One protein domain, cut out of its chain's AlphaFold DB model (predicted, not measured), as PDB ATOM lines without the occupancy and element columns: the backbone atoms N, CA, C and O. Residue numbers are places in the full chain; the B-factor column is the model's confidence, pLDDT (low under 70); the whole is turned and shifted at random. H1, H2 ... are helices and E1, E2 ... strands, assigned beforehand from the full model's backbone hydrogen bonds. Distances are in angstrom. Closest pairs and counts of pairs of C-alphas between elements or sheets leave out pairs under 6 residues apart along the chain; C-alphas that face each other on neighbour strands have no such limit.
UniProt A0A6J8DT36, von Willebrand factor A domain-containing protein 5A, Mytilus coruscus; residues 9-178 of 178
ATOM      1  N   LEU A   9     128.860  74.354  96.186       57.97
ATOM      2  CA  LEU A   9     129.633  73.770  97.281       57.97
ATOM      3  C   LEU A   9     130.848  73.023  96.711       57.97
ATOM      4  O   LEU A   9     130.674  71.960  96.142       57.97
ATOM      5  N   ILE A  10     132.067  73.541  96.827       64.94
ATOM      6  CA  ILE A  10     133.246  72.940  96.160       64.94
ATOM      7  C   ILE A  10     134.073  72.102  97.120       64.94
ATOM      8  O   ILE A  10     134.441  72.600  98.174       64.94
ATOM      9  N   ALA A  11     134.485  70.897  96.731       63.66
ATOM     10  CA  ALA A  11     135.439  70.100  97.491       63.66
ATOM     11  C   ALA A  11     136.590  69.585  96.617       63.66
ATOM     12  O   ALA A  11     136.393  68.787  95.701       63.66
ATOM     13  N   GLY A  12     137.815  70.034  96.908       59.25
ATOM     14  CA  GLY A  12     139.014  69.613  96.172       59.25
ATOM     15  C   GLY A  12     138.952  69.902  94.664       59.25
ATOM     16  O   GLY A  12     139.440  69.087  93.887       59.25
ATOM     17  N   GLY A  13     138.313  71.010  94.265       62.75
ATOM     18  CA  GLY A  13     138.116  71.405  92.861       62.75
ATOM     19  C   GLY A  13     136.987  70.667  92.134       62.75
ATOM     20  O   GLY A  13     136.918  70.710  90.914       62.75
ATOM     21  N   ASN A  14     136.124  69.940  92.856       63.88
ATOM     22  CA  ASN A  14     134.922  69.329  92.290       63.88
ATOM     23  C   ASN A  14     133.675  69.907  92.952       63.88
ATOM     24  O   ASN A  14     133.628  70.059  94.176       63.88
ATOM     25  N   GLU A  15     132.641  70.169  92.159       66.50
ATOM     26  CA  GLU A  15     131.341  70.591  92.670       66.50
ATOM     27  C   GLU A  15     130.662  69.452  93.446       66.50
ATOM     28  O   GLU A  15     130.538  68.316  92.981       66.50
ATOM     29  N   VAL A  16     130.194  69.768  94.648       70.19
ATOM     30  CA  VAL A  16     129.277  68.949  95.434       70.19
ATOM     31  C   VAL A  16     127.861  69.339  95.014       70.19
ATOM     32  O   VAL A  16     127.464  70.492  95.213       70.19
ATOM     33  N   PRO A  17     127.077  68.401  94.455       69.06
ATOM     34  CA  PRO A  17     125.754  68.718  93.943       69.06
ATOM     35  C   PRO A  17     124.845  69.313  95.022       69.06
ATOM     36  O   PRO A  17     124.670  68.741  96.104       69.06
ATOM     37  N   LEU A  18     124.227  70.447  94.700       74.56
ATOM     38  CA  LEU A  18     123.101  70.986  95.452       74.56
ATOM     39  C   LEU A  18     121.892  70.075  95.217       74.56
ATOM     40  O   LEU A  18     121.410  69.951  94.095       74.56
ATOM     41  N   GLY A  19     121.410  69.418  96.271       74.69
ATOM     42  CA  GLY A  19     120.272  68.508  96.179       74.69
ATOM     43  C   GLY A  19     118.937  69.245  96.092       74.69
ATOM     44  O   GLY A  19     118.085  68.898  95.278       74.69
ATOM     45  N   LYS A  20     118.748  70.268  96.935       81.00
ATOM     46  CA  LYS A  20     117.548  71.114  96.946       81.00
ATOM     47  C   LYS A  20     117.908  72.536  97.367       81.00
ATOM     48  O   LYS A  20     118.646  72.708  98.334       81.00
ATOM     49  N   SER A  21     117.321  73.529  96.710       83.31
ATOM     50  CA  SER A  21     117.214  74.897  97.217       83.31
ATOM     51  C   SER A  21     115.757  75.264  97.470       83.31
ATOM     52  O   SER A  21     114.847  74.821  96.768       83.31
ATOM     53  N   ASP A  22     115.540  76.060  98.505       86.31
ATOM     54  CA  ASP A  22     114.266  76.678  98.839       86.31
ATOM     55  C   ASP A  22     114.571  78.130  99.205       86.31
ATOM     56  O   ASP A  22     115.436  78.382 100.046       86.31
ATOM     57  N   VAL A  23     113.936  79.082  98.530       87.88
ATOM     58  CA  VAL A  23     114.122  80.507  98.805       87.88
ATOM     59  C   VAL A  23     112.756  81.119  99.020       87.88
ATOM     60  O   VAL A  23     111.884  81.050  98.154       87.88
ATOM     61  N   LYS A  24     112.580  81.737 100.182       90.94
ATOM     62  CA  LYS A  24     111.374  82.463 100.545       90.94
ATOM     63  C   LYS A  24     111.711  83.938 100.671       90.94
ATOM     64  O   LYS A  24     112.622  84.315 101.398       90.94
ATOM     65  N   VAL A  25     110.931  84.766  99.989       91.38
ATOM     66  CA  VAL A  25     111.072  86.222 100.011       91.38
ATOM     67  C   VAL A  25     109.793  86.818 100.580       91.38
ATOM     68  O   VAL A  25     108.695  86.467 100.153       91.38
ATOM     69  N   THR A  26     109.928  87.702 101.565       93.19
ATOM     70  CA  THR A  26     108.820  88.472 102.141       93.19
ATOM     71  C   THR A  26     109.138  89.953 102.013       93.19
ATOM     72  O   THR A  26     110.136  90.405 102.564       93.19
ATOM     73  N   ILE A  27     108.297  90.705 101.306       91.19
ATOM     74  CA  ILE A  27     108.488  92.144 101.084       91.19
ATOM     75  C   ILE A  27     107.504  92.908 101.967       91.19
ATOM     76  O   ILE A  27     106.298  92.687 101.887       91.19
ATOM     77  N   ASN A  28     108.033  93.787 102.817       89.69
ATOM     78  CA  ASN A  28     107.261  94.639 103.717       89.69
ATOM     79  C   ASN A  28     107.713  96.091 103.534       89.69
ATOM     80  O   ASN A  28     108.781  96.476 104.013       89.69
ATOM     81  N   GLY A  29     106.903  96.897 102.845       88.00
ATOM     82  CA  GLY A  29     107.315  98.239 102.427       88.00
ATOM     83  C   GLY A  29     108.556  98.166 101.534       88.00
ATOM     84  O   GLY A  29     108.589  97.377 100.595       88.00
ATOM     85  N   PHE A  30     109.591  98.931 101.878       90.50
ATOM     86  CA  PHE A  30     110.850  99.004 101.127       90.50
ATOM     87  C   PHE A  30     111.899  97.977 101.573       90.50
ATOM     88  O   PHE A  30     113.074  98.155 101.286       90.50
ATOM     89  N   ILE A  31     111.526  96.926 102.308       92.12
ATOM     90  CA  ILE A  31     112.476  95.909 102.779       92.12
ATOM     91  C   ILE A  31     112.055  94.530 102.278       92.12
ATOM     92  O   ILE A  31     110.947  94.066 102.566       92.12
ATOM     93  N   ALA A  32     112.965  93.845 101.588       93.44
ATOM     94  CA  ALA A  32     112.852  92.426 101.284       93.44
ATOM     95  C   ALA A  32     113.597  91.607 102.344       93.44
ATOM     96  O   ALA A  32     114.795  91.781 102.545       93.44
ATOM     97  N   ASN A  33     112.896  90.694 103.011       94.69
ATOM     98  CA  ASN A  33     113.491  89.666 103.856       94.69
ATOM     99  C   ASN A  33     113.592  88.361 103.067       94.69
ATOM    100  O   ASN A  33     112.575  87.851 102.588       94.69
ATOM    101  N   VAL A  34     114.800  87.817 102.963       92.44
ATOM    102  CA  VAL A  34     115.094  86.601 102.211       92.44
ATOM    103  C   VAL A  34     115.545  85.504 103.170       92.44
ATOM    104  O   VAL A  34     116.464  85.687 103.965       92.44
ATOM    105  N   GLU A  35     114.895  84.347 103.081       93.38
ATOM    106  CA  GLU A  35     115.227  83.120 103.802       93.38
ATOM    107  C   GLU A  35     115.630  82.052 102.777       93.38
ATOM    108  O   GLU A  35     114.811  81.624 101.961       93.38
ATOM    109  N   CYS A  36     116.889  81.621 102.809       89.50
ATOM    110  CA  CYS A  36     117.432  80.594 101.925       89.50
ATOM    111  C   CYS A  36     117.671  79.300 102.704       89.50
ATOM    112  O   CYS A  36     118.309  79.331 103.755       89.50
ATOM    113  N   HIS A  37     117.249  78.166 102.149       90.12
ATOM    114  CA  HIS A  37     117.552  76.823 102.637       90.12
ATOM    115  C   HIS A  37     118.189  75.993 101.522       90.12
ATOM    116  O   HIS A  37     117.580  75.752 100.480       90.12
ATOM    117  N   LEU A  38     119.417  75.538 101.748       86.00
ATOM    118  CA  LEU A  38     120.221  74.799 100.780       86.00
ATOM    119  C   LEU A  38     120.570  73.427 101.353       86.00
ATOM    120  O   LEU A  38     121.122  73.319 102.447       86.00
ATOM    121  N   VAL A  39     120.244  72.372 100.612       87.81
ATOM    122  CA  VAL A  39     120.497  70.982 101.000       87.81
ATOM    123  C   VAL A  39     121.639  70.432 100.165       87.81
ATOM    124  O   VAL A  39     121.504  70.258  98.953       87.81
ATOM    125  N   TYR A  40     122.736  70.097 100.830       84.88
ATOM    126  CA  TYR A  40     123.908  69.475 100.232       84.88
ATOM    127  C   TYR A  40     124.105  68.069 100.770       84.88
ATOM    128  O   TYR A  40     123.899  67.817 101.957       84.88
ATOM    129  N   ILE A  41     124.543  67.161  99.902       86.12
ATOM    130  CA  ILE A  41     124.838  65.779 100.278       86.12
ATOM    131  C   ILE A  41     126.270  65.469  99.865       86.12
ATOM    132  O   ILE A  41     126.615  65.531  98.682       86.12
ATOM    133  N   ASN A  42     127.105  65.089 100.833       87.62
ATOM    134  CA  ASN A  42     128.428  64.568 100.536       87.62
ATOM    135  C   ASN A  42     128.319  63.115 100.053       87.62
ATOM    136  O   ASN A  42     128.460  62.170 100.825       87.62
ATOM    137  N   ASN A  43     128.103  62.932  98.753       85.50
ATOM    138  CA  ASN A  43     128.047  61.606  98.125       85.50
ATOM    139  C   ASN A  43     129.432  60.970  97.896       85.50
ATOM    140  O   ASN A  43     129.535  59.893  97.305       85.50
ATOM    141  N   THR A  44     130.511  61.631  98.318       84.00
ATOM    142  CA  THR A  44     131.872  61.121  98.149       84.00
ATOM    143  C   THR A  44     132.260  60.189  99.301       84.00
ATOM    144  O   THR A  44     131.567  60.077 100.309       84.00
ATOM    145  N   LYS A  45     133.407  59.516  99.167       86.25
ATOM    146  CA  LYS A  45     134.002  58.699 100.239       86.25
ATOM    147  C   LYS A  45     134.963  59.489 101.133       86.25
ATOM    148  O   LYS A  45     135.649  58.893 101.961       86.25
ATOM    149  N   HIS A  46     135.054  60.801 100.936       85.25
ATOM    150  CA  HIS A  46     136.035  61.657 101.584       85.25
ATOM    151  C   HIS A  46     135.343  62.743 102.401       85.25
ATOM    152  O   HIS A  46     134.212  63.139 102.121       85.25
ATOM    153  N   LEU A  47     136.038  63.217 103.430       85.75
ATOM    154  CA  LEU A  47     135.650  64.425 104.138       85.75
ATOM    155  C   LEU A  47     135.797  65.615 103.193       85.75
ATOM    156  O   LEU A  47     136.813  65.734 102.506       85.75
ATOM    157  N   LEU A  48     134.797  66.492 103.181       83.94
ATOM    158  CA  LEU A  48     134.804  67.678 102.340       83.94
ATOM    159  C   LEU A  48     134.945  68.938 103.186       83.94
ATOM    160  O   LEU A  48     134.220  69.153 104.162       83.94
ATOM    161  N   GLN A  49     135.889  69.778 102.776       80.19
ATOM    162  CA  GLN A  49     135.868  71.192 103.095       80.19
ATOM    163  C   GLN A  49     135.266  71.904 101.904       80.19
ATOM    164  O   GLN A  49     135.683  71.680 100.770       80.19
ATOM    165  N   THR A  50     134.270  72.722 102.191       78.44
ATOM    166  CA  THR A  50     133.390  73.253 101.177       78.44
ATOM    167  C   THR A  50     133.248  74.750 101.270       78.44
ATOM    168  O   THR A  50     133.378  75.338 102.340       78.44
ATOM    169  N   MET A  51     133.008  75.365 100.125       80.69
ATOM    170  CA  MET A  51     132.808  76.795  99.977       80.69
ATOM    171  C   MET A  51     131.638  76.998  99.039       80.69
ATOM    172  O   MET A  51     131.572  76.288  98.050       80.69
ATOM    173  N   PHE A  52     130.765  77.944  99.356       76.56
ATOM    174  CA  PHE A  52     129.608  78.381  98.597       76.56
ATOM    175  C   PHE A  52     129.689  79.898  98.426       76.56
ATOM    176  O   PHE A  52     129.951  80.613  99.393       76.56
ATOM    177  N   ARG A  53     129.481  80.393  97.206       78.12
ATOM    178  CA  ARG A  53     129.480  81.828  96.896       78.12
ATOM    179  C   ARG A  53     128.063  82.251  96.528       78.12
ATOM    180  O   ARG A  53     127.488  81.681  95.607       78.12
ATOM    181  N   PHE A  54     127.511  83.218  97.248       75.38
ATOM    182  CA  PHE A  54     126.153  83.718  97.079       75.38
ATOM    183  C   PHE A  54     126.199  85.205  96.704       75.38
ATOM    184  O   PHE A  54     126.651  86.004  97.521       75.38
ATOM    185  N   PRO A  55     125.778  85.598  95.493       77.88
ATOM    186  CA  PRO A  55     125.643  86.986  95.125       77.88
ATOM    187  C   PRO A  55     124.515  87.579  95.952       77.88
ATOM    188  O   PRO A  55     123.432  87.004  96.079       77.88
ATOM    189  N   VAL A  56     124.797  88.731  96.517       80.19
ATOM    190  CA  VAL A  56     123.835  89.539  97.243       80.19
ATOM    191  C   VAL A  56     123.783  90.904  96.598       80.19
ATOM    192  O   VAL A  56     124.718  91.307  95.916       80.19
ATOM    193  N   ASP A  57     122.686  91.614  96.820       82.00
ATOM    194  CA  ASP A  57     122.689  93.051  96.588       82.00
ATOM    195  C   ASP A  57     123.715  93.699  97.533       82.00
ATOM    196  O   ASP A  57     123.862  93.264  98.679       82.00
ATOM    197  N   ASP A  58     124.434  94.709  97.070       74.94
ATOM    198  CA  ASP A  58     125.463  95.429  97.819       74.94
ATOM    199  C   ASP A  58     124.917  96.145  99.069       74.94
ATOM    200  O   ASP A  58     125.672  96.410 100.006       74.94
ATOM    201  N   MET A  59     123.600  96.360  99.151       82.56
ATOM    202  CA  MET A  59     122.907  96.873 100.338       82.56
ATOM    203  C   MET A  59     122.353  95.764 101.252       82.56
ATOM    204  O   MET A  59     121.580  96.036 102.176       82.56
ATOM    205  N   SER A  60     122.722  94.501 101.021       88.88
ATOM    206  CA  SER A  60     122.231  93.373 101.818       88.88
ATOM    207  C   SER A  60     122.875  93.301 103.202       88.88
ATOM    208  O   SER A  60     124.086  93.432 103.359       88.88
ATOM    209  N   ALA A  61     122.078  92.951 104.212       92.44
ATOM    210  CA  ALA A  61     122.560  92.664 105.561       92.44
ATOM    211  C   ALA A  61     122.148  91.256 106.007       92.44
ATOM    212  O   ALA A  61     120.965  90.964 106.205       92.44
ATOM    213  N   VAL A  62     123.133  90.376 106.199       93.06
ATOM    214  CA  VAL A  62     122.910  89.033 106.751       93.06
ATOM    215  C   VAL A  62     122.720  89.125 108.257       93.06
ATOM    216  O   VAL A  62     123.549  89.697 108.960       93.06
ATOM    217  N   TYR A  63     121.656  88.510 108.763       95.00
ATOM    218  CA  TYR A  63     121.357  88.495 110.197       95.00
ATOM    219  C   TYR A  63     121.253  87.085 110.784       95.00
ATOM    220  O   TYR A  63     121.174  86.935 112.004       95.00
ATOM    221  N   ARG A  64     121.256  86.039 109.948       96.25
ATOM    222  CA  ARG A  64     121.219  84.649 110.414       96.25
ATOM    223  C   ARG A  64     121.975  83.720 109.478       96.25
ATOM    224  O   ARG A  64     121.782  83.759 108.266       96.25
ATOM    225  N   LEU A  65     122.766  82.834 110.074       95.25
ATOM    226  CA  LEU A  65     123.374  81.690 109.411       95.25
ATOM    227  C   LEU A  65     123.335  80.488 110.354       95.25
ATOM    228  O   LEU A  65     123.727  80.579 111.519       95.25
ATOM    229  N   GLU A  66     122.875  79.354 109.845       96.19
ATOM    230  CA  GLU A  66     122.801  78.099 110.584       96.19
ATOM    231  C   GLU A  66     122.968  76.888 109.669       96.19
ATOM    232  O   GLU A  66     122.688  76.948 108.475       96.19
ATOM    233  N   ALA A  67     123.384  75.763 110.241       94.44
ATOM    234  CA  ALA A  67     123.456  74.492 109.542       94.44
ATOM    235  C   ALA A  67     122.883  73.368 110.406       94.44
ATOM    236  O   ALA A  67     123.140  73.303 111.609       94.44
ATOM    237  N   VAL A  68     122.136  72.453 109.790       95.88
ATOM    238  CA  VAL A  68     121.727  71.190 110.413       95.88
ATOM    239  C   VAL A  68     122.442  70.043 109.714       95.88
ATOM    240  O   VAL A  68     122.265  69.840 108.515       95.88
ATOM    241  N   ILE A  69     123.262  69.303 110.461       93.38
ATOM    242  CA  ILE A  69     124.100  68.211 109.944       93.38
ATOM    243  C   ILE A  69     123.974  67.029 110.897       93.38
ATOM    244  O   ILE A  69     124.297  67.146 112.080       93.38
ATOM    245  N   ASN A  70     123.477  65.890 110.412       87.69
ATOM    246  CA  ASN A  70     123.264  64.683 111.226       87.69
ATOM    247  C   ASN A  70     122.493  64.943 112.538       87.69
ATOM    248  O   ASN A  70     122.835  64.417 113.597       87.69
ATOM    249  N   GLY A  71     121.478  65.812 112.489       87.44
ATOM    250  CA  GLY A  71     120.678  66.202 113.657       87.44
ATOM    251  C   GLY A  71     121.361  67.177 114.626       87.44
ATOM    252  O   GLY A  71     120.735  67.586 115.602       87.44
ATOM    253  N   LYS A  72     122.611  67.587 114.374       92.44
ATOM    254  CA  LYS A  72     123.271  68.678 115.104       92.44
ATOM    255  C   LYS A  72     122.916  70.009 114.462       92.44
ATOM    256  O   LYS A  72     123.027  70.146 113.248       92.44
ATOM    257  N   HIS A  73     122.535  70.981 115.282       95.75
ATOM    258  CA  HIS A  73     122.249  72.348 114.854       95.75
ATOM    259  C   HIS A  73     123.429  73.250 115.217       95.75
ATOM    260  O   HIS A  73     123.808  73.352 116.382       95.75
ATOM    261  N   ILE A  74     124.034  73.851 114.200       94.62
ATOM    262  CA  ILE A  74     125.142  74.796 114.296       94.62
ATOM    263  C   ILE A  74     124.558  76.172 113.998       94.62
ATOM    264  O   ILE A  74     123.894  76.342 112.979       94.62
ATOM    265  N   VAL A  75     124.811  77.149 114.861       96.25
ATOM    266  CA  VAL A  75     124.379  78.539 114.676       96.25
ATOM    267  C   VAL A  75     125.624  79.407 114.642       96.25
ATOM    268  O   VAL A  75     126.484  79.274 115.512       96.25
ATOM    269  N   ALA A  76     125.747  80.252 113.622       95.62
ATOM    270  CA  ALA A  76     126.877  81.159 113.517       95.62
ATOM    271  C   ALA A  76     126.724  82.321 114.499       95.62
ATOM    272  O   ALA A  76     125.631  82.853 114.699       95.62
ATOM    273  N   GLU A  77     127.843  82.741 115.072       95.50
ATOM    274  CA  GLU A  77     127.931  83.940 115.893       95.50
ATOM    275  C   GLU A  77     128.608  85.047 115.084       95.50
ATOM    276  O   GLU A  77     129.624  84.811 114.425       95.50
ATOM    277  N   CYS A  78     128.050  86.257 115.127       95.25
ATOM    278  CA  CYS A  78     128.679  87.413 114.500       95.25
ATOM    279  C   CYS A  78     129.931  87.804 115.294       95.25
ATOM    280  O   CYS A  78     129.856  88.107 116.485       95.25
ATOM    281  N   GLN A  79     131.082  87.782 114.631       95.62
ATOM    282  CA  GLN A  79     132.383  88.094 115.210       95.62
ATOM    283  C   GLN A  79     133.148  89.028 114.266       95.62
ATOM    284  O   GLN A  79     132.883  89.073 113.065       95.62
ATOM    285  N   GLU A  80     134.119  89.764 114.808       95.31
ATOM    286  CA  GLU A  80     135.080  90.506 113.987       95.31
ATOM    287  C   GLU A  80     135.849  89.527 113.080       95.31
ATOM    288  O   GLU A  80     136.111  88.387 113.470       95.31
ATOM    289  N   ILE A  81     136.177  89.946 111.853       90.81
ATOM    290  CA  ILE A  81     136.623  89.034 110.793       90.81
ATOM    291  C   ILE A  81     137.902  88.262 111.145       90.81
ATOM    292  O   ILE A  81     137.995  87.071 110.838       90.81
ATOM    293  N   VAL A  82     138.878  88.873 111.823       94.94
ATOM    294  CA  VAL A  82     140.107  88.182 112.247       94.94
ATOM    295  C   VAL A  82     139.781  87.125 113.298       94.94
ATOM    296  O   VAL A  82     140.278  85.996 113.221       94.94
ATOM    297  N   GLN A  83     138.910  87.456 114.250       96.81
ATOM    298  CA  GLN A  83     138.474  86.511 115.275       96.81
ATOM    299  C   GLN A  83     137.647  85.361 114.683       96.81
ATOM    300  O   GLN A  83     137.922  84.206 115.003       96.81
ATOM    301  N   ALA A  84     136.707  85.645 113.777       95.81
ATOM    302  CA  ALA A  84     135.893  84.637 113.097       95.81
ATOM    303  C   ALA A  84     136.769  83.623 112.343       95.81
ATOM    304  O   ALA A  84     136.608  82.410 112.496       95.81
ATOM    305  N   ASN A  85     137.758  84.114 111.588       94.56
ATOM    306  CA  ASN A  85     138.710  83.271 110.865       94.56
ATOM    307  C   ASN A  85     139.553  82.407 111.807       94.56
ATOM    308  O   ASN A  85     139.792  81.231 111.528       94.56
ATOM    309  N   LYS A  86     140.006  82.965 112.934       96.56
ATOM    310  CA  LYS A  86     140.739  82.202 113.948       96.56
ATOM    311  C   LYS A  86     139.873  81.079 114.529       96.56
ATOM    312  O   LYS A  86     140.295  79.924 114.496       96.56
ATOM    313  N   THR A  87     138.661  81.406 114.982       96.38
ATOM    314  CA  THR A  87     137.691  80.445 115.532       96.38
ATOM    315  C   THR A  87     137.400  79.319 114.532       96.38
ATOM    316  O   THR A  87     137.430  78.140 114.891       96.38
ATOM    317  N   TYR A  88     137.170  79.665 113.262       95.06
ATOM    318  CA  TYR A  88     136.932  78.694 112.194       95.06
ATOM    319  C   TYR A  88     138.130  77.753 112.002       95.06
ATOM    320  O   TYR A  88     137.970  76.534 112.054       95.06
ATOM    321  N   ASN A  89     139.342  78.291 111.848       95.06
ATOM    322  CA  ASN A  89     140.542  77.485 111.608       95.06
ATOM    323  C   ASN A  89     140.878  76.544 112.776       95.06
ATOM    324  O   ASN A  89     141.233  75.387 112.548       95.06
ATOM    325  N   GLU A  90     140.734  77.004 114.021       96.56
ATOM    326  CA  GLU A  90     140.929  76.172 115.217       96.56
ATOM    327  C   GLU A  90     139.922  75.012 115.267       96.56
ATOM    328  O   GLU A  90     140.292  73.869 115.566       96.56
ATOM    329  N   ALA A  91     138.659  75.274 114.915       95.06
ATOM    330  CA  ALA A  91     137.625  74.248 114.839       95.06
ATOM    331  C   ALA A  91     137.915  73.213 113.736       95.06
ATOM    332  O   ALA A  91     137.794  72.011 113.988       95.06
ATOM    333  N   ILE A  92     138.375  73.657 112.559       93.00
ATOM    334  CA  ILE A  92     138.789  72.766 111.465       93.00
ATOM    335  C   ILE A  92     139.927  71.845 111.901       93.00
ATOM    336  O   ILE A  92     139.822  70.629 111.735       93.00
ATOM    337  N   GLN A  93     140.984  72.404 112.495       94.12
ATOM    338  CA  GLN A  93     142.150  71.643 112.965       94.12
ATOM    339  C   GLN A  93     141.792  70.644 114.069       94.12
ATOM    340  O   GLN A  93     142.395  69.577 114.162       94.12
ATOM    341  N   SER A  94     140.781  70.967 114.874       95.19
ATOM    342  CA  SER A  94     140.252  70.088 115.919       95.19
ATOM    343  C   SER A  94     139.299  69.007 115.385       95.19
ATOM    344  O   SER A  94     138.788  68.204 116.164       95.19
ATOM    345  N   GLY A  95     139.041  68.972 114.072       91.94
ATOM    346  CA  GLY A  95     138.159  67.993 113.431       91.94
ATOM    347  C   GLY A  95     136.664  68.281 113.598       91.94
ATOM    348  O   GLY A  95     135.842  67.416 113.300       91.94
ATOM    349  N   TYR A  96     136.285  69.474 114.067       92.44
ATOM    350  CA  TYR A  96     134.882  69.852 114.205       92.44
ATOM    351  C   TYR A  96     134.294  70.295 112.869       92.44
ATOM    352  O   TYR A  96     134.928  71.026 112.106       92.44
ATOM    353  N   THR A  97     133.055  69.889 112.605       92.19
ATOM    354  CA  THR A  97     132.232  70.496 111.556       92.19
ATOM    355  C   THR A  97     131.902  71.925 111.965       92.19
ATOM    356  O   THR A  97     131.358  72.152 113.045       92.19
ATOM    357  N   THR A  98     132.269  72.888 111.129       93.50
ATOM    358  CA  THR A  98     132.148  74.321 111.423       93.50
ATOM    359  C   THR A  98     131.842  75.095 110.149       93.50
ATOM    360  O   THR A  98     132.122  74.612 109.050       93.50
ATOM    361  N   MET A  99     131.279  76.289 110.295       93.62
ATOM    362  CA  MET A  99     130.970  77.168 109.177       93.62
ATOM    363  C   MET A  99     131.365  78.612 109.465       93.62
ATOM    364  O   MET A  99     131.391  79.044 110.617       93.62
ATOM    365  N   ILE A 100     131.639  79.352 108.402       94.62
ATOM    366  CA  ILE A 100     131.903  80.789 108.425       94.62
ATOM    367  C   ILE A 100     131.259  81.420 107.195       94.62
ATOM    368  O   ILE A 100     131.214  80.805 106.131       94.62
ATOM    369  N   LEU A 101     130.765  82.643 107.341       93.31
ATOM    370  CA  LEU A 101     130.288  83.470 106.243       93.31
ATOM    371  C   LEU A 101     131.034  84.797 106.296       93.31
ATOM    372  O   LEU A 101     131.112  85.418 107.354       93.31
ATOM    373  N   SER A 102     131.584  85.212 105.165       92.00
ATOM    374  CA  SER A 102     132.242  86.503 105.007       92.00
ATOM    375  C   SER A 102     131.864  87.116 103.670       92.00
ATOM    376  O   SER A 102     131.418  86.413 102.766       92.00
ATOM    377  N   GLU A 103     132.117  88.408 103.514       89.19
ATOM    378  CA  GLU A 103     132.253  88.998 102.183       89.19
ATOM    379  C   GLU A 103     133.388  88.293 101.423       89.19
ATOM    380  O   GLU A 103     134.336  87.762 102.023       89.19
ATOM    381  N   ASP A 104     133.251  88.201 100.110       84.38
ATOM    382  CA  ASP A 104     134.286  87.681  99.238       84.38
ATOM    383  C   ASP A 104     135.379  88.733  99.027       84.38
ATOM    384  O   ASP A 104     135.103  89.889  98.722       84.38
ATOM    385  N   ASP A 105     136.645  88.322  99.122       78.38
ATOM    386  CA  ASP A 105     137.786  89.248  99.051       78.38
ATOM    387  C   ASP A 105     137.906  89.964  97.686       78.38
ATOM    388  O   ASP A 105     138.691  90.902  97.530       78.38
ATOM    389  N   THR A 106     137.177  89.485  96.673       72.94
ATOM    390  CA  THR A 106     137.270  89.935  95.281       72.94
ATOM    391  C   THR A 106     136.046  90.721  94.812       72.94
ATOM    392  O   THR A 106     136.129  91.406  93.789       72.94
ATOM    393  N   ALA A 107     134.924  90.630  95.536       75.50
ATOM    394  CA  ALA A 107     133.647  91.219  95.149       75.50
ATOM    395  C   ALA A 107     132.739  91.441  96.371       75.50
ATOM    396  O   ALA A 107     132.310  90.477  97.001       75.50
ATOM    397  N   GLY A 108     132.395  92.702  96.658       79.62
ATOM    398  CA  GLY A 108     131.576  93.047  97.832       79.62
ATOM    399  C   GLY A 108     130.104  92.644  97.734       79.62
ATOM    400  O   GLY A 108     129.421  92.502  98.738       79.62
ATOM    401  N   ASP A 109     129.631  92.369  96.523       78.50
ATOM    402  CA  ASP A 109     128.297  91.841  96.242       78.50
ATOM    403  C   ASP A 109     128.286  90.299  96.184       78.50
ATOM    404  O   ASP A 109     127.384  89.687  95.616       78.50
ATOM    405  N   ILE A 110     129.310  89.639  96.742       82.50
ATOM    406  CA  ILE A 110     129.378  88.182  96.884       82.50
ATOM    407  C   ILE A 110     129.690  87.833  98.336       82.50
ATOM    408  O   ILE A 110     130.701  88.238  98.899       82.50
ATOM    409  N   LEU A 111     128.853  86.986  98.923       86.31
ATOM    410  CA  LEU A 111     129.121  86.340 100.196       86.31
ATOM    411  C   LEU A 111     129.740  84.967  99.978       86.31
ATOM    412  O   LEU A 111     129.257  84.162  99.185       86.31
ATOM    413  N   ARG A 112     130.780  84.664 100.740       87.38
ATOM    414  CA  ARG A 112     131.467  83.379 100.769       87.38
ATOM    415  C   ARG A 112     131.112  82.651 102.062       87.38
ATOM    416  O   ARG A 112     131.572  83.020 103.138       87.38
ATOM    417  N   CYS A 113     130.319  81.592 101.950       88.69
ATOM    418  CA  CYS A 113     130.017  80.667 103.035       88.69
ATOM    419  C   CYS A 113     130.925  79.444 102.934       88.69
ATOM    420  O   CYS A 113     130.891  78.738 101.934       88.69
ATOM    421  N   GLN A 114     131.708  79.139 103.957       89.06
ATOM    422  CA  GLN A 114     132.501  77.915 104.011       89.06
ATOM    423  C   GLN A 114     131.917  76.972 105.054       89.06
ATOM    424  O   GLN A 114     131.570  77.402 106.148       89.06
ATOM    425  N   LEU A 115     131.813  75.689 104.711       90.38
ATOM    426  CA  LEU A 115     131.429  74.607 105.612       90.38
ATOM    427  C   LEU A 115     132.539  73.557 105.585       90.38
ATOM    428  O   LEU A 115     132.813  72.939 104.557       90.38
ATOM    429  N   GLY A 116     133.205  73.354 106.710       89.94
ATOM    430  CA  GLY A 116     134.308  72.409 106.803       89.94
ATOM    431  C   GLY A 116     133.950  71.124 107.532       89.94
ATOM    432  O   GLY A 116     132.990  71.070 108.300       89.94
ATOM    433  N   ASN A 117     134.769  70.096 107.314       90.81
ATOM    434  CA  ASN A 117     134.654  68.787 107.955       90.81
ATOM    435  C   ASN A 117     133.275  68.116 107.780       90.81
ATOM    436  O   ASN A 117     132.773  67.476 108.710       90.81
ATOM    437  N   LEU A 118     132.672  68.241 106.591       90.25
ATOM    438  CA  LEU A 118     131.463  67.502 106.218       90.25
ATOM    439  C   LEU A 118     131.840  66.045 105.908       90.25
ATOM    440  O   LEU A 118     132.609  65.792 104.977       90.25
ATOM    441  N   GLN A 119     131.349  65.080 106.691       91.38
ATOM    442  CA  GLN A 119     131.781  63.683 106.568       91.38
ATOM    443  C   GLN A 119     131.161  63.002 105.347       91.38
ATOM    444  O   GLN A 119     130.170  63.469 104.785       91.38
ATOM    445  N   ALA A 120     131.764  61.893 104.918       90.81
ATOM    446  CA  ALA A 120     131.243  61.074 103.828       90.81
ATOM    447  C   ALA A 120     129.828  60.564 104.155       90.81
ATOM    448  O   ALA A 120     129.617  59.946 105.196       90.81
ATOM    449  N   GLY A 121     128.878  60.800 103.251       89.81
ATOM    450  CA  GLY A 121     127.466  60.445 103.415       89.81
ATOM    451  C   GLY A 121     126.626  61.464 104.191       89.81
ATOM    452  O   GLY A 121     125.406  61.309 104.242       89.81
ATOM    453  N   ASP A 122     127.233  62.506 104.765       91.94
ATOM    454  CA  ASP A 122     126.493  63.510 105.526       91.94
ATOM    455  C   ASP A 122     125.613  64.370 104.619       91.94
ATOM    456  O   ASP A 122     125.989  64.758 103.509       91.94
ATOM    457  N   THR A 123     124.446  64.726 105.150       91.56
ATOM    458  CA  THR A 123     123.581  65.760 104.581       91.56
ATOM    459  C   THR A 123     123.684  67.019 105.428       91.56
ATOM    460  O   THR A 123     123.492  66.967 106.645       91.56
ATOM    461  N   ALA A 124     123.958  68.145 104.776       91.25
ATOM    462  CA  ALA A 124     123.967  69.464 105.384       91.25
ATOM    463  C   ALA A 124     122.791  70.293 104.868       91.25
ATOM    464  O   ALA A 124     122.637  70.482 103.663       91.25
ATOM    465  N   VAL A 125     121.979  70.801 105.791       93.00
ATOM    466  CA  VAL A 125     120.932  71.787 105.511       93.00
ATOM    467  C   VAL A 125     121.444  73.137 105.994       93.00
ATOM    468  O   VAL A 125     121.415  73.414 107.192       93.00
ATOM    469  N   LEU A 126     121.952  73.953 105.075       91.06
ATOM    470  CA  LEU A 126     122.422  75.308 105.345       91.06
ATOM    471  C   LEU A 126     121.243  76.274 105.233       91.06
ATOM    472  O   LEU A 126     120.539  76.260 104.225       91.06
ATOM    473  N   SER A 127     121.036  77.115 106.242       93.38
ATOM    474  CA  SER A 127     120.019  78.164 106.206       93.38
ATOM    475  C   SER A 127     120.645  79.530 106.449       93.38
ATOM    476  O   SER A 127     121.401  79.717 107.402       93.38
ATOM    477  N   MET A 128     120.321  80.484 105.585       92.44
ATOM    478  CA  MET A 128     120.805  81.859 105.657       92.44
ATOM    479  C   MET A 128     119.621  82.811 105.562       92.44
ATOM    480  O   MET A 128     118.700  82.577 104.779       92.44
ATOM    481  N   SER A 129     119.644  83.886 106.343       94.38
ATOM    482  CA  SER A 129     118.634  84.936 106.256       94.38
ATOM    483  C   SER A 129     119.279  86.311 106.198       94.38
ATOM    484  O   SER A 129     120.193  86.617 106.974       94.38
ATOM    485  N   TYR A 130     118.797  87.128 105.270       93.69
ATOM    486  CA  TYR A 130     119.293  88.477 105.036       93.69
ATOM    487  C   TYR A 130     118.158  89.417 104.640       93.69
ATOM    488  O   TYR A 130     117.090  88.981 104.208       93.69
ATOM    489  N   VAL A 131     118.385  90.711 104.830       94.94
ATOM    490  CA  VAL A 131     117.477  91.771 104.382       94.94
ATOM    491  C   VAL A 131     118.132  92.607 103.296       94.94
ATOM    492  O   VAL A 131     119.353  92.747 103.294       94.94
ATOM    493  N   VAL A 132     117.316  93.165 102.405       92.12
ATOM    494  CA  VAL A 132     117.723  94.103 101.352       92.12
ATOM    495  C   VAL A 132     116.778  95.297 101.375       92.12
ATOM    496  O   VAL A 132     115.559  95.116 101.449       92.12
ATOM    497  N   GLU A 133     117.333  96.505 101.321       91.25
ATOM    498  CA  GLU A 133     116.559  97.724 101.091       91.25
ATOM    499  C   GLU A 133     116.232  97.857  99.598       91.25
ATOM    500  O   GLU A 133     117.112  97.794  98.746       91.25
ATOM    501  N   LEU A 134     114.949  98.005  99.277       90.06
ATOM    502  CA  LEU A 134     114.451  98.126  97.915       90.06
ATOM    503  C   LEU A 134     114.419  99.592  97.507       90.06
ATOM    504  O   LEU A 134     113.797 100.424  98.171       90.06
ATOM    505  N   SER A 135     115.036  99.887  96.368       85.38
ATOM    506  CA  SER A 135     114.919 101.199  95.738       85.38
ATOM    507  C   SER A 135     113.567 101.345  95.038       85.38
ATOM    508  O   SER A 135     113.029 100.382  94.483       85.38
ATOM    509  N   VAL A 136     113.028 102.565  95.065       84.06
ATOM    510  CA  VAL A 136     111.816 102.935  94.326       84.06
ATOM    511  C   VAL A 136     112.221 103.400  92.933       84.06
ATOM    512  O   VAL A 136     112.963 104.372  92.780       84.06
ATOM    513  N   GLU A 137     111.746 102.681  91.930       83.62
ATOM    514  CA  GLU A 137     111.901 102.996  90.516       83.62
ATOM    515  C   GLU A 137     110.857 104.036  90.070       83.62
ATOM    516  O   GLU A 137     109.989 104.467  90.834       83.62
ATOM    517  N   ALA A 138     110.925 104.446  88.799       77.88
ATOM    518  CA  ALA A 138     109.853 105.232  88.193       77.88
ATOM    519  C   ALA A 138     108.492 104.517  88.340       77.88
ATOM    520  O   ALA A 138     108.425 103.289  88.325       77.88
ATOM    521  N   ASP A 139     107.420 105.304  88.456       84.69
ATOM    522  CA  ASP A 139     106.036 104.835  88.634       84.69
ATOM    523  C   ASP A 139     105.726 104.173  89.994       84.69
ATOM    524  O   ASP A 139     104.784 103.387  90.088       84.69
ATOM    525  N   ASP A 140     106.480 104.515  91.048       83.31
ATOM    526  CA  ASP A 140     106.277 104.024  92.424       83.31
ATOM    527  C   ASP A 140     106.376 102.485  92.530       83.31
ATOM    528  O   ASP A 140     105.642 101.827  93.266       83.31
ATOM    529  N   ILE A 141     107.303 101.886  91.774       85.19
ATOM    530  CA  ILE A 141     107.545 100.436  91.767       85.19
ATOM    531  C   ILE A 141     108.809 100.108  92.564       85.19
ATOM    532  O   ILE A 141     109.878 100.658  92.330       85.19
ATOM    533  N   CYS A 142     108.701  99.152  93.476       86.44
ATOM    534  CA  CYS A 142     109.791  98.608  94.267       86.44
ATOM    535  C   CYS A 142     110.297  97.339  93.564       86.44
ATOM    536  O   CYS A 142     109.545  96.369  93.428       86.44
ATOM    537  N   ARG A 143     111.559  97.320  93.118       86.81
ATOM    538  CA  ARG A 143     112.141  96.165  92.412       86.81
ATOM    539  C   ARG A 143     113.031  95.338  93.326       86.81
ATOM    540  O   ARG A 143     114.012  95.837  93.865       86.81
ATOM    541  N   PHE A 144     112.729  94.048  93.433       87.56
ATOM    542  CA  PHE A 144     113.600  93.059  94.057       87.56
ATOM    543  C   PHE A 144     114.147  92.088  93.009       87.56
ATOM    544  O   PHE A 144     113.408  91.593  92.155       87.56
ATOM    545  N   VAL A 145     115.438  91.778  93.102       83.50
ATOM    546  CA  VAL A 145     116.117  90.824  92.222       83.50
ATOM    547  C   VAL A 145     116.722  89.717  93.073       83.50
ATOM    548  O   VAL A 145     117.616  89.956  93.879       83.50
ATOM    549  N   LEU A 146     116.255  88.487  92.872       80.31
ATOM    550  CA  LEU A 146     116.911  87.295  93.392       80.31
ATOM    551  C   LEU A 146     117.831  86.728  92.307       80.31
ATOM    552  O   LEU A 146     117.334  86.285  91.264       80.31
ATOM    553  N   PRO A 147     119.152  86.676  92.529       69.50
ATOM    554  CA  PRO A 147     120.049  85.988  91.614       69.50
ATOM    555  C   PRO A 147     119.724  84.486  91.623       69.50
ATOM    556  O   PRO A 147     119.871  83.818  92.647       69.50
ATOM    557  N   ALA A 148     119.239  83.951  90.502       58.56
ATOM    558  CA  ALA A 148     118.787  82.559  90.408       58.56
ATOM    559  C   ALA A 148     119.900  81.620  89.919       58.56
ATOM    560  O   ALA A 148     119.864  80.422  90.197       58.56
ATOM    561  N   VAL A 149     120.905  82.163  89.225       56.50
ATOM    562  CA  VAL A 149     122.047  81.408  88.705       56.50
ATOM    563  C   VAL A 149     123.350  82.124  89.039       56.50
ATOM    564  O   VAL A 149     123.543  83.304  88.751       56.50
ATOM    565  N   LEU A 150     124.282  81.365  89.610       53.81
ATOM    566  CA  LEU A 150     125.651  81.785  89.870       53.81
ATOM    567  C   LEU A 150     126.472  81.700  88.574       53.81
ATOM    568  O   LEU A 150     127.230  80.755  88.372       53.81
ATOM    569  N   LYS A 151     126.266  82.636  87.642       50.78
ATOM    570  CA  LYS A 151     127.051  82.677  86.398       50.78
ATOM    571  C   LYS A 151     128.419  83.332  86.636       50.78
ATOM    572  O   LYS A 151     128.479  84.341  87.344       50.78
ATOM    573  N   PRO A 152     129.506  82.832  86.010       46.97
ATOM    574  CA  PRO A 152     130.773  83.553  85.941       46.97
ATOM    575  C   PRO A 152     130.555  84.974  85.417       46.97
ATOM    576  O   PRO A 152     129.883  85.167  84.399       46.97
ATOM    577  N   ARG A 153     131.118  85.979  86.096       50.84
ATOM    578  CA  ARG A 153     131.107  87.351  85.569       50.84
ATOM    579  C   ARG A 153     131.952  87.414  84.301       50.84
ATOM    580  O   ARG A 153     133.012  86.796  84.227       50.84
ATOM    581  N   TYR A 154     131.479  88.176  83.317       44.09
ATOM    582  CA  TYR A 154     132.184  88.406  82.058       44.09
ATOM    583  C   TYR A 154     133.616  88.903  82.321       44.09
ATOM    584  O   TYR A 154     133.807  89.957  82.930       44.09
ATOM    585  N   CYS A 155     134.608  88.142  81.853       48.06
ATOM    586  CA  CYS A 155     136.020  88.504  81.895       48.06
ATOM    587  C   CYS A 155     136.495  88.748  80.454       48.06
ATOM    588  O   CYS A 155     136.573  87.790  79.685       48.06
ATOM    589  N   PRO A 156     136.793  89.997  80.054       49.38
ATOM    590  CA  PRO A 156     137.170  90.310  78.673       49.38
ATOM    591  C   PRO A 156     138.486  89.665  78.194       49.38
ATOM    592  O   PRO A 156     138.755  89.701  76.995       49.38
ATOM    593  N   ASP A 157     139.293  89.094  79.098       50.50
ATOM    594  CA  ASP A 157     140.698  88.757  78.828       50.50
ATOM    595  C   ASP A 157     141.004  87.251  78.657       50.50
ATOM    596  O   ASP A 157     142.155  86.916  78.394       50.50
ATOM    597  N   ASP A 158     140.019  86.343  78.728       44.12
ATOM    598  CA  ASP A 158     140.217  84.902  78.454       44.12
ATOM    599  C   ASP A 158     139.229  84.391  77.387       44.12
ATOM    600  O   ASP A 158     138.134  83.892  77.660       44.12
ATOM    601  N   PHE A 159     139.631  84.516  76.123       48.69
ATOM    602  CA  PHE A 159     139.009  83.791  75.017       48.69
ATOM    603  C   PHE A 159     139.433  82.317  75.084       48.69
ATOM    604  O   PHE A 159     140.567  81.998  74.742       48.69
ATOM    605  N   ASP A 160     138.533  81.439  75.539       44.16
ATOM    606  CA  ASP A 160     137.942  80.327  74.754       44.16
ATOM    607  C   ASP A 160     137.145  79.361  75.666       44.16
ATOM    608  O   ASP A 160     137.306  78.141  75.620       44.16
ATOM    609  N   VAL A 161     136.268  79.884  76.536       42.69
ATOM    610  CA  VAL A 161     135.283  79.037  77.231       42.69
ATOM    611  C   VAL A 161     134.008  79.008  76.396       42.69
ATOM    612  O   VAL A 161     133.174  79.913  76.464       42.69
ATOM    613  N   LYS A 162     133.830  77.944  75.608       36.31
ATOM    614  CA  LYS A 162     132.526  77.610  75.025       36.31
ATOM    615  C   LYS A 162     131.584  77.156  76.135       36.31
ATOM    616  O   LYS A 162     131.412  75.963  76.365       36.31
ATOM    617  N   THR A 163     130.982  78.113  76.824       44.88
ATOM    618  CA  THR A 163     129.811  77.839  77.655       44.88
ATOM    619  C   THR A 163     128.610  77.878  76.717       44.88
ATOM    620  O   THR A 163     128.263  78.948  76.217       44.88
ATOM    621  N   GLU A 164     128.013  76.727  76.401       38.53
ATOM    622  CA  GLU A 164     126.692  76.721  75.766       38.53
ATOM    623  C   GLU A 164     125.705  77.353  76.753       38.53
ATOM    624  O   GLU A 164     125.477  76.855  77.853       38.53
ATOM    625  N   LEU A 165     125.209  78.528  76.376       42.91
ATOM    626  CA  LEU A 165     124.286  79.329  77.161       42.91
ATOM    627  C   LEU A 165     122.910  78.660  77.125       42.91
ATOM    628  O   LEU A 165     122.263  78.665  76.080       42.91
ATOM    629  N   ASP A 166     122.444  78.135  78.258       38.97
ATOM    630  CA  ASP A 166     121.012  77.925  78.467       38.97
ATOM    631  C   ASP A 166     120.397  79.280  78.894       38.97
ATOM    632  O   ASP A 166     120.799  79.836  79.924       38.97
ATOM    633  N   PRO A 167     119.503  79.889  78.091       37.00
ATOM    634  CA  PRO A 167     118.946  81.222  78.340       37.00
ATOM    635  C   PRO A 167     117.789  81.224  79.355       37.00
ATOM    636  O   PRO A 167     117.113  82.242  79.529       37.00
ATOM    637  N   THR A 168     117.509  80.092  79.997       41.00
ATOM    638  CA  THR A 168     116.266  79.896  80.741       41.00
ATOM    639  C   THR A 168     116.430  80.314  82.217       41.00
ATOM    640  O   THR A 168     116.604  79.480  83.094       41.00
ATOM    641  N   PHE A 169     116.331  81.633  82.461       45.16
ATOM    642  CA  PHE A 169     116.252  82.363  83.750       45.16
ATOM    643  C   PHE A 169     117.532  82.489  84.603       45.16
ATOM    644  O   PHE A 169     117.819  81.659  85.458       45.16
ATOM    645  N   ASP A 170     118.217  83.632  84.478       59.22
ATOM    646  CA  ASP A 170     119.415  83.964  85.274       59.22
ATOM    647  C   ASP A 170     119.084  84.605  86.628       59.22
ATOM    648  O   ASP A 170     119.871  84.550  87.577       59.22
ATOM    649  N   GLN A 171     117.916  85.240  86.713       65.50
ATOM    650  CA  GLN A 171     117.460  86.022  87.857       65.50
ATOM    651  C   GLN A 171     115.937  85.940  87.953       65.50
ATOM    652  O   GLN A 171     115.244  85.861  86.934       65.50
ATOM    653  N   ILE A 172     115.414  85.982  89.174       68.12
ATOM    654  CA  ILE A 172     113.987  86.150  89.441       68.12
ATOM    655  C   ILE A 172     113.783  87.611  89.839       68.12
ATOM    656  O   ILE A 172     114.254  88.041  90.889       68.12
ATOM    657  N   VAL A 173     113.093  88.367  88.987       78.06
ATOM    658  CA  VAL A 173     112.736  89.769  89.242       78.06
ATOM    659  C   VAL A 173     111.306  89.824  89.767       78.06
ATOM    660  O   VAL A 173     110.403  89.227  89.180       78.06
ATOM    661  N   ILE A 174     111.110  90.532  90.875       79.31
ATOM    662  CA  ILE A 174     109.810  90.762  91.497       79.31
ATOM    663  C   ILE A 174     109.608  92.273  91.584       79.31
ATOM    664  O   ILE A 174     110.259  92.944  92.384       79.31
ATOM    665  N   ASP A 175     108.693  92.787  90.768       81.88
ATOM    666  CA  ASP A 175     108.230  94.170  90.845       81.88
ATOM    667  C   ASP A 175     107.006  94.217  91.774       81.88
ATOM    668  O   ASP A 175     106.022  93.496  91.577       81.88
ATOM    669  N   VAL A 176     107.080  95.044  92.815       77.44
ATOM    670  CA  VAL A 176     106.018  95.239  93.806       77.44
ATOM    671  C   VAL A 176     105.582  96.693  93.751       77.44
ATOM    672  O   VAL A 176     106.424  97.583  93.762       77.44
ATOM    673  N   ALA A 177     104.277  96.950  93.697       75.06
ATOM    674  CA  ALA A 177     103.777  98.312  93.836       75.06
ATOM    675  C   ALA A 177     104.092  98.824  95.248       75.06
ATOM    676  O   ALA A 177     103.707  98.178  96.233       75.06
ATOM    677  N   CYS A 178     104.804  99.945  95.319       65.12
ATOM    678  CA  CYS A 178     104.821 100.785  96.499       65.12
ATOM    679  C   CYS A 178     103.527 101.654  96.486       65.12
ATOM    680  O   CYS A 178     103.126 102.086  97.585       65.12
TER     681      CYS A 178
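Overview. This is residues 9 to 178 of the 178 residues of the protein "von Willebrand factor A domain-containing protein 5A" of Mytilus coruscus (UniProt A0A6J8DT36). Two sheets lie partly face to face: a twisted wall of five strands, E3, E4, E10, E6 and E7, and a smaller sheet of E5, E9 and E8, with the helix H1 over the smaller sheet's far face. The hairpin E11 and E12 is over another part of the wall, near one end of its strands, and residues 152 to 167, in the link inside that hairpin, stick out as a free loop. The printed part has 170 residues, mostly strand in class, in the order E1 E2 E3 E4 E5 E6 E7 H1 E8 E9 E10 E11 E12. Both larger sheets, in the orders E3 E4 E10 E6 E7 and E5 E9 E8, are antiparallel, as are the pairs E1 and E2 and E11 and E12. The whole is compact, with a radius of gyration of the C-alphas of 17.6 A, and spans 56 by 41 by 29 A.

Arrangement. Start at E1, residues 9 to 11, and E2, residues 14 to 16, a hairpin where N 16 and O 9 are 2.7 A apart. E2 runs on into E3, residues 18 to 28, at 61 degrees. E3 forms a hairpin with E4, residues 31 to 41; look for N 26 and O 33, 2.8 A apart. Next comes E5, residues 48 to 55; its closest C-alphas to E1 are those of Phe 52 and Leu 9, 4.8 A apart. E6, residues 61 to 69, and E7, residues 72 to 75, make a hairpin with N 67 and O 74 at 2.8 A. H1, residues 81 to 93, has every O i to N i+4 pair within hydrogen-bond range. E8, residues 98 to 104, and E9, residues 107 to 118, form a hairpin with N 112 and O 102 at 2.8 A; E9 bends by 71 degrees at residue 110 and pairs with E5 through N 52 and O 113, 2.7 A. H1 is on the sheet E5 E9 E8 at a height of 8.6 A, two layers with the helix on one face; it lies over E8, slantwise at 36 degrees on the local plane, and their closest C-alphas, of Ala 91 and Thr 98, are 6.5 A apart. E10, residues 123 to 133, is an inner strand, with N 36 and O 128 at 2.8 A to E4 and N 127 and O 66 at 2.8 A to E6. E11, residues 141 to 147, and E12, residues 171 to 177, are a hairpin with N 142 and O 176 at 2.8 A. These form a stack of sheets, three sheets face to face in turn: the five-stranded sheet faces E5 E9 E8 at 10.4 A and E11 E12 at 10.5 A, centre to centre of the facing parts.

Along the chain. Find C-alpha 9 at (129.633, 73.770, 97.281), where E1 begins; E1 and E2 have three residues each. From first to last C-alpha, E3 measures 29.6 A, E4 32.7 A, E5 22.6 A, E6 24.9 A and the short E7 9.9 A. H1 begins at C-alpha 81, (136.623, 89.034, 110.793), and runs 18.4 A. After it, E8 measures 18.2 A, E9 26.3 A, E10 32.9 A, E11 19.1 A and E12 19.3 A, ending at C-alpha 177, (103.777, 98.312, 93.836).

Size, cuts and confidence. The two C-alphas farthest apart are those of Ser 94 and Asp 139, 55.9 A. The printed part has no cut and ends at Cys 178, the chain's last residue. The link E11 to E12, 23 residues, is long. The mean pLDDT of the printed part is 81.0; look for values under 70 in residues 9 to 15, 17, 147 to 172 and 178.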